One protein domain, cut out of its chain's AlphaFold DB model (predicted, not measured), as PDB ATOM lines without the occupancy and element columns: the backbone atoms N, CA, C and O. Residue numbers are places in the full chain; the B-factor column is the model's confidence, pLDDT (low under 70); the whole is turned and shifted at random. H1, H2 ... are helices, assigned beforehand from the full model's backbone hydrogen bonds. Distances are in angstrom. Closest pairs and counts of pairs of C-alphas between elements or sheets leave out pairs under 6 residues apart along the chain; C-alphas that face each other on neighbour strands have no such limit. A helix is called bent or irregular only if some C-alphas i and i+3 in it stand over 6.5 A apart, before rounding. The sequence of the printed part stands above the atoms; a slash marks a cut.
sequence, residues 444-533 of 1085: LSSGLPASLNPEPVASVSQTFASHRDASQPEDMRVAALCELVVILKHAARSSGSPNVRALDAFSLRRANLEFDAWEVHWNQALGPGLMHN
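AT A GLANCE: This is residues 444 to 533 of the 1085 residues of the protein "Alpha-ketoglutarate-dependent 2,4-dichlorophenoxyacetate dioxygenase" of Talaromyces marneffei PM1 (UniProt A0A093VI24). This is a long helical hairpin, H3 and H4 side by side and running opposite ways, with two short helices, H1 and H2, packed one after the other on H3, on the side away from H4. H3 is thus the middle part, while H1 and H2 stay apart from H4; the link from H3 to H4 turns the chain round at one end of the hairpin, and residues 466 to 473 loop round near the other end. The printed part has 90 residues with four named helices, in the order H1, H2, H3, H4, and no named strand; its class is all helix. It is only just compact, close to loose, with a radius of gyration of the C-alphas of 14.4 A, and its outline is elongated, with spans of 40 by 25 by 22 A.

HOW THE PARTS SIT: Along the printed part from its first residue, the first named helix is H1, residues 455 to 458. It is followed after a tight link of 2 residues by H2, residues 461 to 465, and these two helices meet only through their link. After a short link of 8 residues comes H3, residues 474 to 495, which is the hub and touches three other helices. H1 touches H3 beside residues 479 to 486 of H3 alone, with 6 pairs of C-alphas within 8 A; the closest C-alphas are those of Ala 458 and Glu 483, 6.2 A apart. H2 touches H3 beside residues 475 to 483 of H3 alone, with 12 pairs of C-alphas within 8 A; the closest C-alphas are those of Ala 465 and Met 476, 4.6 A apart. The last helix is H4, residues 505 to 526, joined to H3 by a short link of 9 residues. H3 and H4 form a helical hairpin: they touch, with 16 pairs of C-alphas within 8 A, and run opposite ways at a shallow tilt of 11 degrees. Their closest C-alphas are those of Ala 491 and Ser 507, 5.5 A apart, and their centres are 10.3 A apart. H1 and H4 are apart, and so are H2 and H4. In H2 and H3 every O i to N i+4 pair is within hydrogen-bond range, in H4 16 of 18 are, and H1 is too short for such a pair, though its one O i to N i+3 pair is within range.

IN THESE COORDINATES: The first printed C-alpha, that of Leu 444, is at (22.261, 17.284, 33.717). H1 runs from Glu 455, with its C-alpha at (7.649, 28.107, 30.638), to Ala 458. H2 runs from Ser 461 to Ala 465. H3 runs from Glu 474, with its C-alpha at (-0.035, 9.724, 34.245), to Ser 495, and is 32.6 A long from first to last C-alpha. H4 runs from Ala 505 to Leu 526, with the C-alpha of Leu 526 at (-0.665, 12.754, 43.928), and is 31.4 A long. H3 and H4 are the longest helices, with 22 residues each, and no helix is bent.

THE WHOLE: The two C-alphas farthest apart are those of Asp 469 and Ala 505, at 42.8 A. The first and last printed C-alphas, those of Leu 444 and Asn 533, are 20.5 A apart. The printed part has no cut, and no link between its named helices is long. The mean pLDDT of the printed part is 86.4, and the model's confidence is low, under 70, at residues 528 to 529, which lie after H4.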
ATOM      1  N   LEU A 444      21.639  17.661  32.447       84.25
ATOM      2  CA  LEU A 444      22.261  17.284  33.717       84.25
ATOM      3  C   LEU A 444      23.370  16.232  33.527       84.25
ATOM      4  O   LEU A 444      24.464  16.414  34.069       84.25
ATOM      5  N   SER A 445      23.127  15.177  32.736       78.12
ATOM      6  CA  SER A 445      24.116  14.111  32.493       78.12
ATOM      7  C   SER A 445      25.303  14.577  31.644       78.12
ATOM      8  O   SER A 445      26.448  14.393  32.048       78.12
ATOM      9  N   SER A 446      25.042  15.268  30.532       73.81
ATOM     10  CA  SER A 446      26.070  15.654  29.552       73.81
ATOM     11  C   SER A 446      26.771  16.986  29.831       73.81
ATOM     12  O   SER A 446      27.778  17.298  29.197       73.81
ATOM     13  N   GLY A 447      26.200  17.837  30.689       72.25
ATOM     14  CA  GLY A 447      26.669  19.212  30.888       72.25
ATOM     15  C   GLY A 447      26.426  20.151  29.696       72.25
ATOM     16  O   GLY A 447      26.814  21.321  29.755       72.25
ATOM     17  N   LEU A 448      25.777  19.692  28.620       75.12
ATOM     18  CA  LEU A 448      25.357  20.534  27.497       75.12
ATOM     19  C   LEU A 448      24.075  21.306  27.855       75.12
ATOM     20  O   LEU A 448      23.208  20.762  28.525       75.12
ATOM     21  N   PRO A 449      23.893  22.562  27.415       75.62
ATOM     22  CA  PRO A 449      22.709  23.342  27.772       75.62
ATOM     23  C   PRO A 449      21.427  22.809  27.108       75.62
ATOM     24  O   PRO A 449      21.417  22.529  25.908       75.62
ATOM     25  N   ALA A 450      20.325  22.759  27.865       86.06
ATOM     26  CA  ALA A 450      19.007  22.372  27.348       86.06
ATOM     27  C   ALA A 450      18.516  23.325  26.238       86.06
ATOM     28  O   ALA A 450      18.562  24.558  26.375       86.06
ATOM     29  N   SER A 451      18.003  22.747  25.152       85.25
ATOM     30  CA  SER A 451      17.594  23.448  23.927       85.25
ATOM     31  C   SER A 451      16.191  24.060  23.997       85.25
ATOM     32  O   SER A 451      15.893  25.022  23.283       85.25
ATOM     33  N   LEU A 452      15.310  23.509  24.830       91.75
ATOM     34  CA  LEU A 452      13.890  23.845  24.884       91.75
ATOM     35  C   LEU A 452      13.546  24.845  26.010       91.75
ATOM     36  O   LEU A 452      14.356  25.169  26.890       91.75
ATOM     37  N   ASN A 453      12.321  25.387  25.967       89.62
ATOM     38  CA  ASN A 453      11.798  26.295  26.993       89.62
ATOM     39  C   ASN A 453      10.531  25.719  27.654       89.62
ATOM     40  O   ASN A 453       9.520  25.596  26.962       89.62
ATOM     41  N   PRO A 454      10.545  25.411  28.966       94.06
ATOM     42  CA  PRO A 454       9.405  24.795  29.657       94.06
ATOM     43  C   PRO A 454       8.291  25.785  30.035       94.06
ATOM     44  O   PRO A 454       7.155  25.372  30.242       94.06
ATOM     45  N   GLU A 455       8.583  27.090  30.113       90.69
ATOM     46  CA  GLU A 455       7.649  28.107  30.638       90.69
ATOM     47  C   GLU A 455       6.254  28.129  29.984       90.69
ATOM     48  O   GLU A 455       5.280  28.271  30.723       90.69
ATOM     49  N   PRO A 456       6.095  27.972  28.648       93.12
ATOM     50  CA  PRO A 456       4.769  27.962  28.033       93.12
ATOM     51  C   PRO A 456       3.918  26.775  28.486       93.12
ATOM     52  O   PRO A 456       2.699  26.877  28.491       93.12
ATOM     53  N   VAL A 457       4.547  25.657  28.861       93.62
ATOM     54  CA  VAL A 457       3.839  24.492  29.396       93.62
ATOM     55  C   VAL A 457       3.560  24.658  30.884       93.62
ATOM     56  O   VAL A 457       2.481  24.305  31.341       93.62
ATOM     57  N   ALA A 458       4.494  25.251  31.630       89.88
ATOM     58  CA  ALA A 458       4.335  25.531  33.055       89.88
ATOM     59  C   ALA A 458       3.066  26.345  33.363       89.88
ATOM     60  O   ALA A 458       2.394  26.093  34.355       89.88
ATOM     61  N   SER A 459       2.697  27.292  32.493       89.69
ATOM     62  CA  SER A 459       1.487  28.108  32.664       89.69
ATOM     63  C   SER A 459       0.167  27.347  32.462       89.69
ATOM     64  O   SER A 459      -0.886  27.866  32.832       89.69
ATOM     65  N   VAL A 460       0.211  26.137  31.896       93.00
ATOM     66  CA  VAL A 460      -0.958  25.274  31.647       93.00
ATOM     67  C   VAL A 460      -0.807  23.868  32.240       93.00
ATOM     68  O   VAL A 460      -1.680  23.030  32.019       93.00
ATOM     69  N   SER A 461       0.262  23.594  33.001       90.31
ATOM     70  CA  SER A 461       0.608  22.265  33.534       90.31
ATOM     71  C   SER A 461      -0.537  21.678  34.358       90.31
ATOM     72  O   SER A 461      -0.994  20.567  34.098       90.31
ATOM     73  N   GLN A 462      -1.070  22.475  35.284       87.12
ATOM     74  CA  GLN A 462      -2.203  22.130  36.141       87.12
ATOM     75  C   GLN A 462      -3.506  21.972  35.342       87.12
ATOM     76  O   GLN A 462      -4.316  21.098  35.645       87.12
ATOM     77  N   THR A 463      -3.705  22.772  34.292       90.12
ATOM     78  CA  THR A 463      -4.892  22.727  33.419       90.12
ATOM     79  C   THR A 463      -4.918  21.468  32.549       90.12
ATOM     80  O   THR A 463      -5.965  20.845  32.384       90.12
ATOM     81  N   PHE A 464      -3.755  21.071  32.027       91.75
ATOM     82  CA  PHE A 464      -3.520  19.798  31.345       91.75
ATOM     83  C   PHE A 464      -3.743  18.623  32.307       91.75
ATOM     84  O   PHE A 464      -4.570  17.752  32.045       91.75
ATOM     85  N   ALA A 465      -3.095  18.667  33.474       89.25
ATOM     86  CA  ALA A 465      -3.167  17.643  34.512       89.25
ATOM     87  C   ALA A 465      -4.542  17.491  35.185       89.25
ATOM     88  O   ALA A 465      -4.746  16.519  35.901       89.25
ATOM     89  N   SER A 466      -5.483  18.415  34.974       88.31
ATOM     90  CA  SER A 466      -6.862  18.343  35.491       88.31
ATOM     91  C   SER A 466      -7.920  18.213  34.387       88.31
ATOM     92  O   SER A 466      -9.120  18.270  34.663       88.31
ATOM     93  N   HIS A 467      -7.509  18.036  33.127       90.31
ATOM     94  CA  HIS A 467      -8.440  17.908  32.012       90.31
ATOM     95  C   HIS A 467      -9.255  16.603  32.097       90.31
ATOM     96  O   HIS A 467      -8.724  15.549  32.436       90.31
ATOM     97  N   ARG A 468     -10.545  16.649  31.735       87.94
ATOM     98  CA  ARG A 468     -11.478  15.505  31.868       87.94
ATOM     99  C   ARG A 468     -11.045  14.249  31.094       87.94
ATOM    100  O   ARG A 468     -11.382  13.143  31.492       87.94
ATOM    101  N   ASP A 469     -10.347  14.453  29.976       87.56
ATOM    102  CA  ASP A 469      -9.902  13.403  29.051       87.56
ATOM    103  C   ASP A 469      -8.429  12.992  29.298       87.56
ATOM    104  O   ASP A 469      -7.874  12.198  28.538       87.56
ATOM    105  N   ALA A 470      -7.782  13.553  30.330       85.31
ATOM    106  CA  ALA A 470      -6.412  13.222  30.717       85.31
ATOM    107  C   ALA A 470      -6.318  11.809  31.324       85.31
ATOM    108  O   ALA A 470      -7.235  11.332  31.995       85.31
ATOM    109  N   SER A 471      -5.183  11.151  31.111       80.44
ATOM    110  CA  SER A 471      -4.844   9.871  31.735       80.44
ATOM    111  C   SER A 471      -4.394  10.133  33.167       80.44
ATOM    112  O   SER A 471      -3.349  10.743  33.381       80.44
ATOM    113  N   GLN A 472      -5.201   9.726  34.146       79.56
ATOM    114  CA  GLN A 472      -4.897   9.927  35.560       79.56
ATOM    115  C   GLN A 472      -4.444   8.618  36.211       79.56
ATOM    116  O   GLN A 472      -5.208   7.651  36.159       79.56
ATOM    117  N   PRO A 473      -3.277   8.591  36.889       85.69
ATOM    118  CA  PRO A 473      -2.457   9.739  37.310       85.69
ATOM    119  C   PRO A 473      -1.269  10.095  36.381       85.69
ATOM    120  O   PRO A 473      -0.384  10.853  36.780       85.69
ATOM    121  N   GLU A 474      -1.171   9.538  35.173       88.19
ATOM    122  CA  GLU A 474      -0.035   9.724  34.245       88.19
ATOM    123  C   GLU A 474       0.246  11.201  33.932       88.19
ATOM    124  O   GLU A 474       1.377  11.665  34.079       88.19
ATOM    125  N   ASP A 475      -0.783  11.947  33.528       90.69
ATOM    126  CA  ASP A 475      -0.660  13.332  33.069       90.69
ATOM    127  C   ASP A 475      -0.328  14.298  34.211       90.69
ATOM    128  O   ASP A 475       0.432  15.247  34.005       90.69
ATOM    129  N   MET A 476      -0.792  14.017  35.435       91.31
ATOM    130  CA  MET A 476      -0.330  14.725  36.634       91.31
ATOM    131  C   MET A 476       1.171  14.526  36.864       91.31
ATOM    132  O   MET A 476       1.881  15.494  37.127       91.31
ATOM    133  N   ARG A 477       1.689  13.298  36.715       91.50
ATOM    134  CA  ARG A 477       3.128  13.022  36.878       91.50
ATOM    135  C   ARG A 477       3.967  13.696  35.787       91.50
ATOM    136  O   ARG A 477       5.036  14.224  36.084       91.50
ATOM    137  N   VAL A 478       3.474  13.725  34.549       92.31
ATOM    138  CA  VAL A 478       4.104  14.434  33.420       92.31
ATOM    139  C   VAL A 478       4.137  15.950  33.665       92.31
ATOM    140  O   VAL A 478       5.192  16.568  33.518       92.31
ATOM    141  N   ALA A 479       3.033  16.551  34.121       92.69
ATOM    142  CA  ALA A 479       2.985  17.965  34.504       92.69
ATOM    143  C   ALA A 479       3.961  18.300  35.646       92.69
ATOM    144  O   ALA A 479       4.720  19.265  35.545       92.69
ATOM    145  N   ALA A 480       4.001  17.463  36.686       93.50
ATOM    146  CA  ALA A 480       4.901  17.618  37.823       93.50
ATOM    147  C   ALA A 480       6.384  17.586  37.406       93.50
ATOM    148  O   ALA A 480       7.162  18.440  37.834       93.50
ATOM    149  N   LEU A 481       6.775  16.657  36.519       93.44
ATOM    150  CA  LEU A 481       8.125  16.632  35.938       93.44
ATOM    151  C   LEU A 481       8.445  17.920  35.163       93.44
ATOM    152  O   LEU A 481       9.561  18.424  35.259       93.44
ATOM    153  N   CYS A 482       7.484  18.481  34.422       94.62
ATOM    154  CA  CYS A 482       7.693  19.742  33.706       94.62
ATOM    155  C   CYS A 482       8.021  20.897  34.664       94.62
ATOM    156  O   CYS A 482       8.884  21.718  34.360       94.62
ATOM    157  N   GLU A 483       7.370  20.957  35.828       94.94
ATOM    158  CA  GLU A 483       7.648  21.976  36.845       94.94
ATOM    159  C   GLU A 483       9.062  21.841  37.439       94.94
ATOM    160  O   GLU A 483       9.727  22.856  37.633       94.94
ATOM    161  N   LEU A 484       9.593  20.623  37.613       95.50
ATOM    162  CA  LEU A 484      11.003  20.434  37.999       95.50
ATOM    163  C   LEU A 484      11.971  21.031  36.962       95.50
ATOM    164  O   LEU A 484      12.961  21.669  37.324       95.50
ATOM    165  N   VAL A 485      11.673  20.888  35.665       95.69
ATOM    166  CA  VAL A 485      12.478  21.478  34.577       95.69
ATOM    167  C   VAL A 485      12.430  23.012  34.597       95.69
ATOM    168  O   VAL A 485      13.415  23.672  34.256       95.69
ATOM    169  N   VAL A 486      11.317  23.607  35.041       95.81
ATOM    170  CA  VAL A 486      11.206  25.063  35.244       95.81
ATOM    171  C   VAL A 486      12.150  25.536  36.351       95.81
ATOM    172  O   VAL A 486      12.846  26.531  36.149       95.81
ATOM    173  N   ILE A 487      12.254  24.799  37.464       96.12
ATOM    174  CA  ILE A 487      13.181  25.115  38.568       96.12
ATOM    175  C   ILE A 487      14.633  25.109  38.070       96.12
ATOM    176  O   ILE A 487      15.373  26.071  38.299       96.12
ATOM    177  N   LEU A 488      15.029  24.091  37.292       94.06
ATOM    178  CA  LEU A 488      16.348  24.062  36.644       94.06
ATOM    179  C   LEU A 488      16.557  25.275  35.724       94.06
ATOM    180  O   LEU A 488      17.611  25.913  35.758       94.06
ATOM    181  N   LYS A 489      15.542  25.655  34.933       92.00
ATOM    182  CA  LYS A 489      15.617  26.825  34.044       92.00
ATOM    183  C   LYS A 489      15.767  28.136  34.820       92.00
ATOM    184  O   LYS A 489      16.492  29.024  34.368       92.00
ATOM    185  N   HIS A 490      15.114  28.269  35.974       92.56
ATOM    186  CA  HIS A 490      15.273  29.415  36.867       92.56
ATOM    187  C   HIS A 490      16.688  29.483  37.452       92.56
ATOM    188  O   HIS A 490      17.299  30.554  37.428       92.56
ATOM    189  N   ALA A 491      17.220  28.358  37.941       90.12
ATOM    190  CA  ALA A 491      18.573  28.262  38.494       90.12
ATOM    191  C   ALA A 491      19.650  28.606  37.449       90.12
ATOM    192  O   ALA A 491      20.553  29.403  37.721       90.12
ATOM    193  N   ALA A 492      19.502  28.092  36.223       84.81
ATOM    194  CA  ALA A 492      20.390  28.395  35.102       84.81
ATOM    195  C   ALA A 492      20.393  29.891  34.742       84.81
ATOM    196  O   ALA A 492      21.437  30.493  34.499       84.81
ATOM    197  N   ARG A 493      19.209  30.521  34.736       83.06
ATOM    198  CA  ARG A 493      19.063  31.947  34.408       83.06
ATOM    199  C   ARG A 493      19.611  32.888  35.477       83.06
ATOM    200  O   ARG A 493      20.080  33.958  35.109       83.06
ATOM    201  N   SER A 494      19.522  32.547  36.766       79.81
ATOM    202  CA  SER A 494      20.013  33.436  37.832       79.81
ATOM    203  C   SER A 494      21.514  33.339  38.074       79.81
ATOM    204  O   SER A 494      22.118  34.350  38.411       79.81
ATOM    205  N   SER A 495      22.102  32.162  37.866       77.81
ATOM    206  CA  SER A 495      23.552  31.946  37.977       77.81
ATOM    207  C   SER A 495      24.324  32.361  36.724       77.81
ATOM    208  O   SER A 495      25.517  32.636  36.788       77.81
ATOM    209  N   GLY A 496      23.661  32.358  35.562       71.44
ATOM    210  CA  GLY A 496      24.327  32.443  34.264       71.44
ATOM    211  C   GLY A 496      24.975  31.126  33.812       71.44
ATOM    212  O   GLY A 496      25.542  31.099  32.725       71.44
ATOM    213  N   SER A 497      24.869  30.039  34.590       75.62
ATOM    214  CA  SER A 497      25.324  28.692  34.220       75.62
ATOM    215  C   SER A 497      24.224  27.978  33.421       75.62
ATOM    216  O   SER A 497      23.242  27.510  34.002       75.62
ATOM    217  N   PRO A 498      24.331  27.866  32.082       74.44
ATOM    218  CA  PRO A 498      23.228  27.386  31.246       74.44
ATOM    219  C   PRO A 498      22.982  25.871  31.360       74.44
ATOM    220  O   PRO A 498      21.983  25.384  30.838       74.44
ATOM    221  N   ASN A 499      23.884  25.149  32.032       78.12
ATOM    222  CA  ASN A 499      23.848  23.711  32.307       78.12
ATOM    223  C   ASN A 499      23.707  23.382  33.810       78.12
ATOM    224  O   ASN A 499      23.855  22.227  34.188       78.12
ATOM    225  N   VAL A 500      23.475  24.393  34.661       82.69
ATOM    226  CA  VAL A 500      23.377  24.309  36.134       82.69
ATOM    227  C   VAL A 500      24.545  23.621  36.867       82.69
ATOM    228  O   VAL A 500      24.400  23.299  38.042       82.69
ATOM    229  N   ARG A 501      25.716  23.449  36.233       77.38
ATOM    230  CA  ARG A 501      26.921  22.876  36.877       77.38
ATOM    231  C   ARG A 501      27.756  23.891  37.667       77.38
ATOM    232  O   ARG A 501      28.620  23.505  38.441       77.38
ATOM    233  N   ALA A 502      27.510  25.187  37.481       73.12
ATOM    234  CA  ALA A 502      28.245  26.270  38.136       73.12
ATOM    235  C   ALA A 502      27.276  27.270  38.789       73.12
ATOM    236  O   ALA A 502      27.217  28.443  38.417       73.12
ATOM    237  N   LEU A 503      26.459  26.790  39.732       79.25
ATOM    238  CA  LEU A 503      25.532  27.645  40.476       79.25
ATOM    239  C   LEU A 503      26.243  28.412  41.592       79.25
ATOM    240  O   LEU A 503      26.974  27.844  42.400       79.25
ATOM    241  N   ASP A 504      25.955  29.707  41.689       77.44
ATOM    242  CA  ASP A 504      26.327  30.507  42.849       77.44
ATOM    243  C   ASP A 504      25.476  30.146  44.085       77.44
ATOM    244  O   ASP A 504      24.367  29.609  43.995       77.44
ATOM    245  N   ALA A 505      25.976  30.514  45.265       82.19
ATOM    246  CA  ALA A 505      25.355  30.206  46.550       82.19
ATOM    247  C   ALA A 505      23.938  30.789  46.751       82.19
ATOM    248  O   ALA A 505      23.206  30.325  47.628       82.19
ATOM    249  N   PHE A 506      23.536  31.831  46.019       84.19
ATOM    250  CA  PHE A 506      22.171  32.356  46.060       84.19
ATOM    251  C   PHE A 506      21.256  31.568  45.113       84.19
ATOM    252  O   PHE A 506      20.188  31.126  45.544       84.19
ATOM    253  N   SER A 507      21.686  31.317  43.872       88.12
ATOM    254  CA  SER A 507      20.927  30.504  42.909       88.12
ATOM    255  C   SER A 507      20.682  29.082  43.407       88.12
ATOM    256  O   SER A 507      19.551  28.608  43.319       88.12
ATOM    257  N   LEU A 508      21.696  28.424  43.986       91.19
ATOM    258  CA  LEU A 508      21.569  27.061  44.513       91.19
ATOM    259  C   LEU A 508      20.560  26.985  45.670       91.19
ATOM    260  O   LEU A 508      19.642  26.166  45.651       91.19
ATOM    261  N   ARG A 509      20.659  27.900  46.646       90.69
ATOM    262  CA  ARG A 509      19.692  27.979  47.755       90.69
ATOM    263  C   ARG A 509      18.275  28.279  47.277       90.69
ATOM    264  O   ARG A 509      17.329  27.736  47.842       90.69
ATOM    265  N   ARG A 510      18.108  29.115  46.246       92.62
ATOM    266  CA  ARG A 510      16.783  29.375  45.665       92.62
ATOM    267  C   ARG A 510      16.215  28.129  44.984       92.62
ATOM    268  O   ARG A 510      15.054  27.818  45.216       92.62
ATOM    269  N   ALA A 511      17.032  27.394  44.225       94.31
ATOM    270  CA  ALA A 511      16.626  26.144  43.583       94.31
ATOM    271  C   ALA A 511      16.161  25.094  44.607       94.31
ATOM    272  O   ALA A 511      15.092  24.518  44.434       94.31
ATOM    273  N   ASN A 512      16.895  24.915  45.711       94.56
ATOM    274  CA  ASN A 512      16.489  24.010  46.793       94.56
ATOM    275  C   ASN A 512      15.137  24.416  47.408       94.56
ATOM    276  O   ASN A 512      14.231  23.592  47.465       94.56
ATOM    277  N   LEU A 513      14.933  25.700  47.731       94.06
ATOM    278  CA  LEU A 513      13.642  26.193  48.239       94.06
ATOM    279  C   LEU A 513      12.480  26.027  47.240       94.06
ATOM    280  O   LEU A 513      11.330  25.857  47.653       94.06
ATOM    281  N   GLU A 514      12.755  26.112  45.935       96.19
ATOM    282  CA  GLU A 514      11.777  25.822  44.881       96.19
ATOM    283  C   GLU A 514      11.462  24.310  44.825       96.19
ATOM    284  O   GLU A 514      10.286  23.949  44.750       96.19
ATOM    285  N   PHE A 515      12.462  23.426  44.963       95.56
ATOM    286  CA  PHE A 515      12.269  21.970  45.066       95.56
ATOM    287  C   PHE A 515      11.458  21.564  46.308       95.56
ATOM    288  O   PHE A 515      10.558  20.733  46.201       95.56
ATOM    289  N   ASP A 516      11.714  22.176  47.465       92.94
ATOM    290  CA  ASP A 516      10.983  21.897  48.711       92.94
ATOM    291  C   ASP A 516       9.511  22.321  48.602       92.94
ATOM    292  O   ASP A 516       8.598  21.601  49.013       92.94
ATOM    293  N   ALA A 517       9.252  23.480  47.984       93.12
ATOM    294  CA  ALA A 517       7.896  23.947  47.716       93.12
ATOM    295  C   ALA A 517       7.151  23.045  46.714       93.12
ATOM    296  O   ALA A 517       5.959  22.788  46.899       93.12
ATOM    297  N   TRP A 518       7.850  22.560  45.684       94.25
ATOM    298  CA  TRP A 518       7.322  21.606  44.708       94.25
ATOM    299  C   TRP A 518       6.966  20.269  45.370       94.25
ATOM    300  O   TRP A 518       5.875  19.749  45.141       94.25
ATOM    301  N   GLU A 519       7.829  19.745  46.245       91.50
ATOM    302  CA  GLU A 519       7.614  18.459  46.919       91.50
ATOM    303  C   GLU A 519       6.373  18.499  47.813       91.50
ATOM    304  O   GLU A 519       5.500  17.639  47.705       91.50
ATOM    305  N   VAL A 520       6.233  19.546  48.633       89.06
ATOM    306  CA  VAL A 520       5.049  19.740  49.485       89.06
ATOM    307  C   VAL A 520       3.761  19.817  48.657       89.06
ATOM    308  O   VAL A 520       2.745  19.255  49.067       89.06
ATOM    309  N   HIS A 521       3.789  20.478  47.495       90.12
ATOM    310  CA  HIS A 521       2.624  20.587  46.616       90.12
ATOM    311  C   HIS A 521       2.242  19.238  45.989       90.12
ATOM    312  O   HIS A 521       1.098  18.794  46.121       90.12
ATOM    313  N   TRP A 522       3.192  18.559  45.344       89.44
ATOM    314  CA  TRP A 522       2.904  17.334  44.597       89.44
ATOM    315  C   TRP A 522       2.672  16.110  45.491       89.44
ATOM    316  O   TRP A 522       1.891  15.240  45.107       89.44
ATOM    317  N   ASN A 523       3.217  16.083  46.713       86.81
ATOM    318  CA  ASN A 523       2.842  15.099  47.738       86.81
ATOM    319  C   ASN A 523       1.343  15.169  48.077       86.81
ATOM    320  O   ASN A 523       0.683  14.139  48.207       86.81
ATOM    321  N   GLN A 524       0.789  16.382  48.191       85.19
ATOM    322  CA  GLN A 524      -0.639  16.579  48.463       85.19
ATOM    323  C   GLN A 524      -1.511  16.260  47.241       85.19
ATOM    324  O   GLN A 524      -2.612  15.742  47.405       85.19
ATOM    325  N   ALA A 525      -1.028  16.558  46.032       86.31
ATOM    326  CA  ALA A 525      -1.783  16.361  44.795       86.31
ATOM    327  C   ALA A 525      -1.855  14.889  44.346       86.31
ATOM    328  O   ALA A 525      -2.924  14.429  43.952       86.31
ATOM    329  N   LEU A 526      -0.740  14.150  44.394       86.44
ATOM    330  CA  LEU A 526      -0.665  12.754  43.928       86.44
ATOM    331  C   LEU A 526      -1.124  11.742  44.994       86.44
ATOM    332  O   LEU A 526      -1.596  10.657  44.652       86.44
ATOM    333  N   GLY A 527      -1.024  12.111  46.275       75.06
ATOM    334  CA  GLY A 527      -1.499  11.308  47.399       75.06
ATOM    335  C   GLY A 527      -0.732   9.991  47.621       75.06
ATOM    336  O   GLY A 527       0.225   9.677  46.914       75.06
ATOM    337  N   PRO A 528      -1.160   9.177  48.604       68.56
ATOM    338  CA  PRO A 528      -0.419   7.992  49.051       68.56
ATOM    339  C   PRO A 528      -0.435   6.821  48.053       68.56
ATOM    340  O   PRO A 528       0.341   5.879  48.196       68.56
ATOM    341  N   GLY A 529      -1.316   6.860  47.044       64.56
ATOM    342  CA  GLY A 529      -1.396   5.828  46.004       64.56
ATOM    343  C   GLY A 529      -0.184   5.815  45.066       64.56
ATOM    344  O   GLY A 529       0.159   4.767  44.521       64.56
ATOM    345  N   LEU A 530       0.497   6.957  44.922       70.38
ATOM    346  CA  LEU A 530       1.773   7.072  44.225       70.38
ATOM    347  C   LEU A 530       2.905   7.103  45.247       70.38
ATOM    348  O   LEU A 530       3.237   8.137  45.819       70.38
ATOM    349  N   MET A 531       3.500   5.937  45.476       71.38
ATOM    350  CA  MET A 531       4.611   5.806  46.414       71.38
ATOM    351  C   MET A 531       5.826   6.613  45.931       71.38
ATOM    352  O   MET A 531       6.136   6.637  44.737       71.38
ATOM    353  N   HIS A 532       6.567   7.223  46.863       79.69
ATOM    354  CA  HIS A 532       7.725   8.086  46.571       79.69
ATOM    355  C   HIS A 532       8.867   7.400  45.793       79.69
ATOM    356  O   HIS A 532       9.811   8.071  45.369       79.69
ATOM    357  N   ASN A 533       8.800   6.082  45.582       82.12
ATOM    358  CA  ASN A 533       9.704   5.321  44.723       82.12
ATOM    359  C   ASN A 533       9.408   5.419  43.219       82.12
ATOM    360  O   ASN A 533      10.178   4.868  42.443       82.12
TER     361      ASN A 533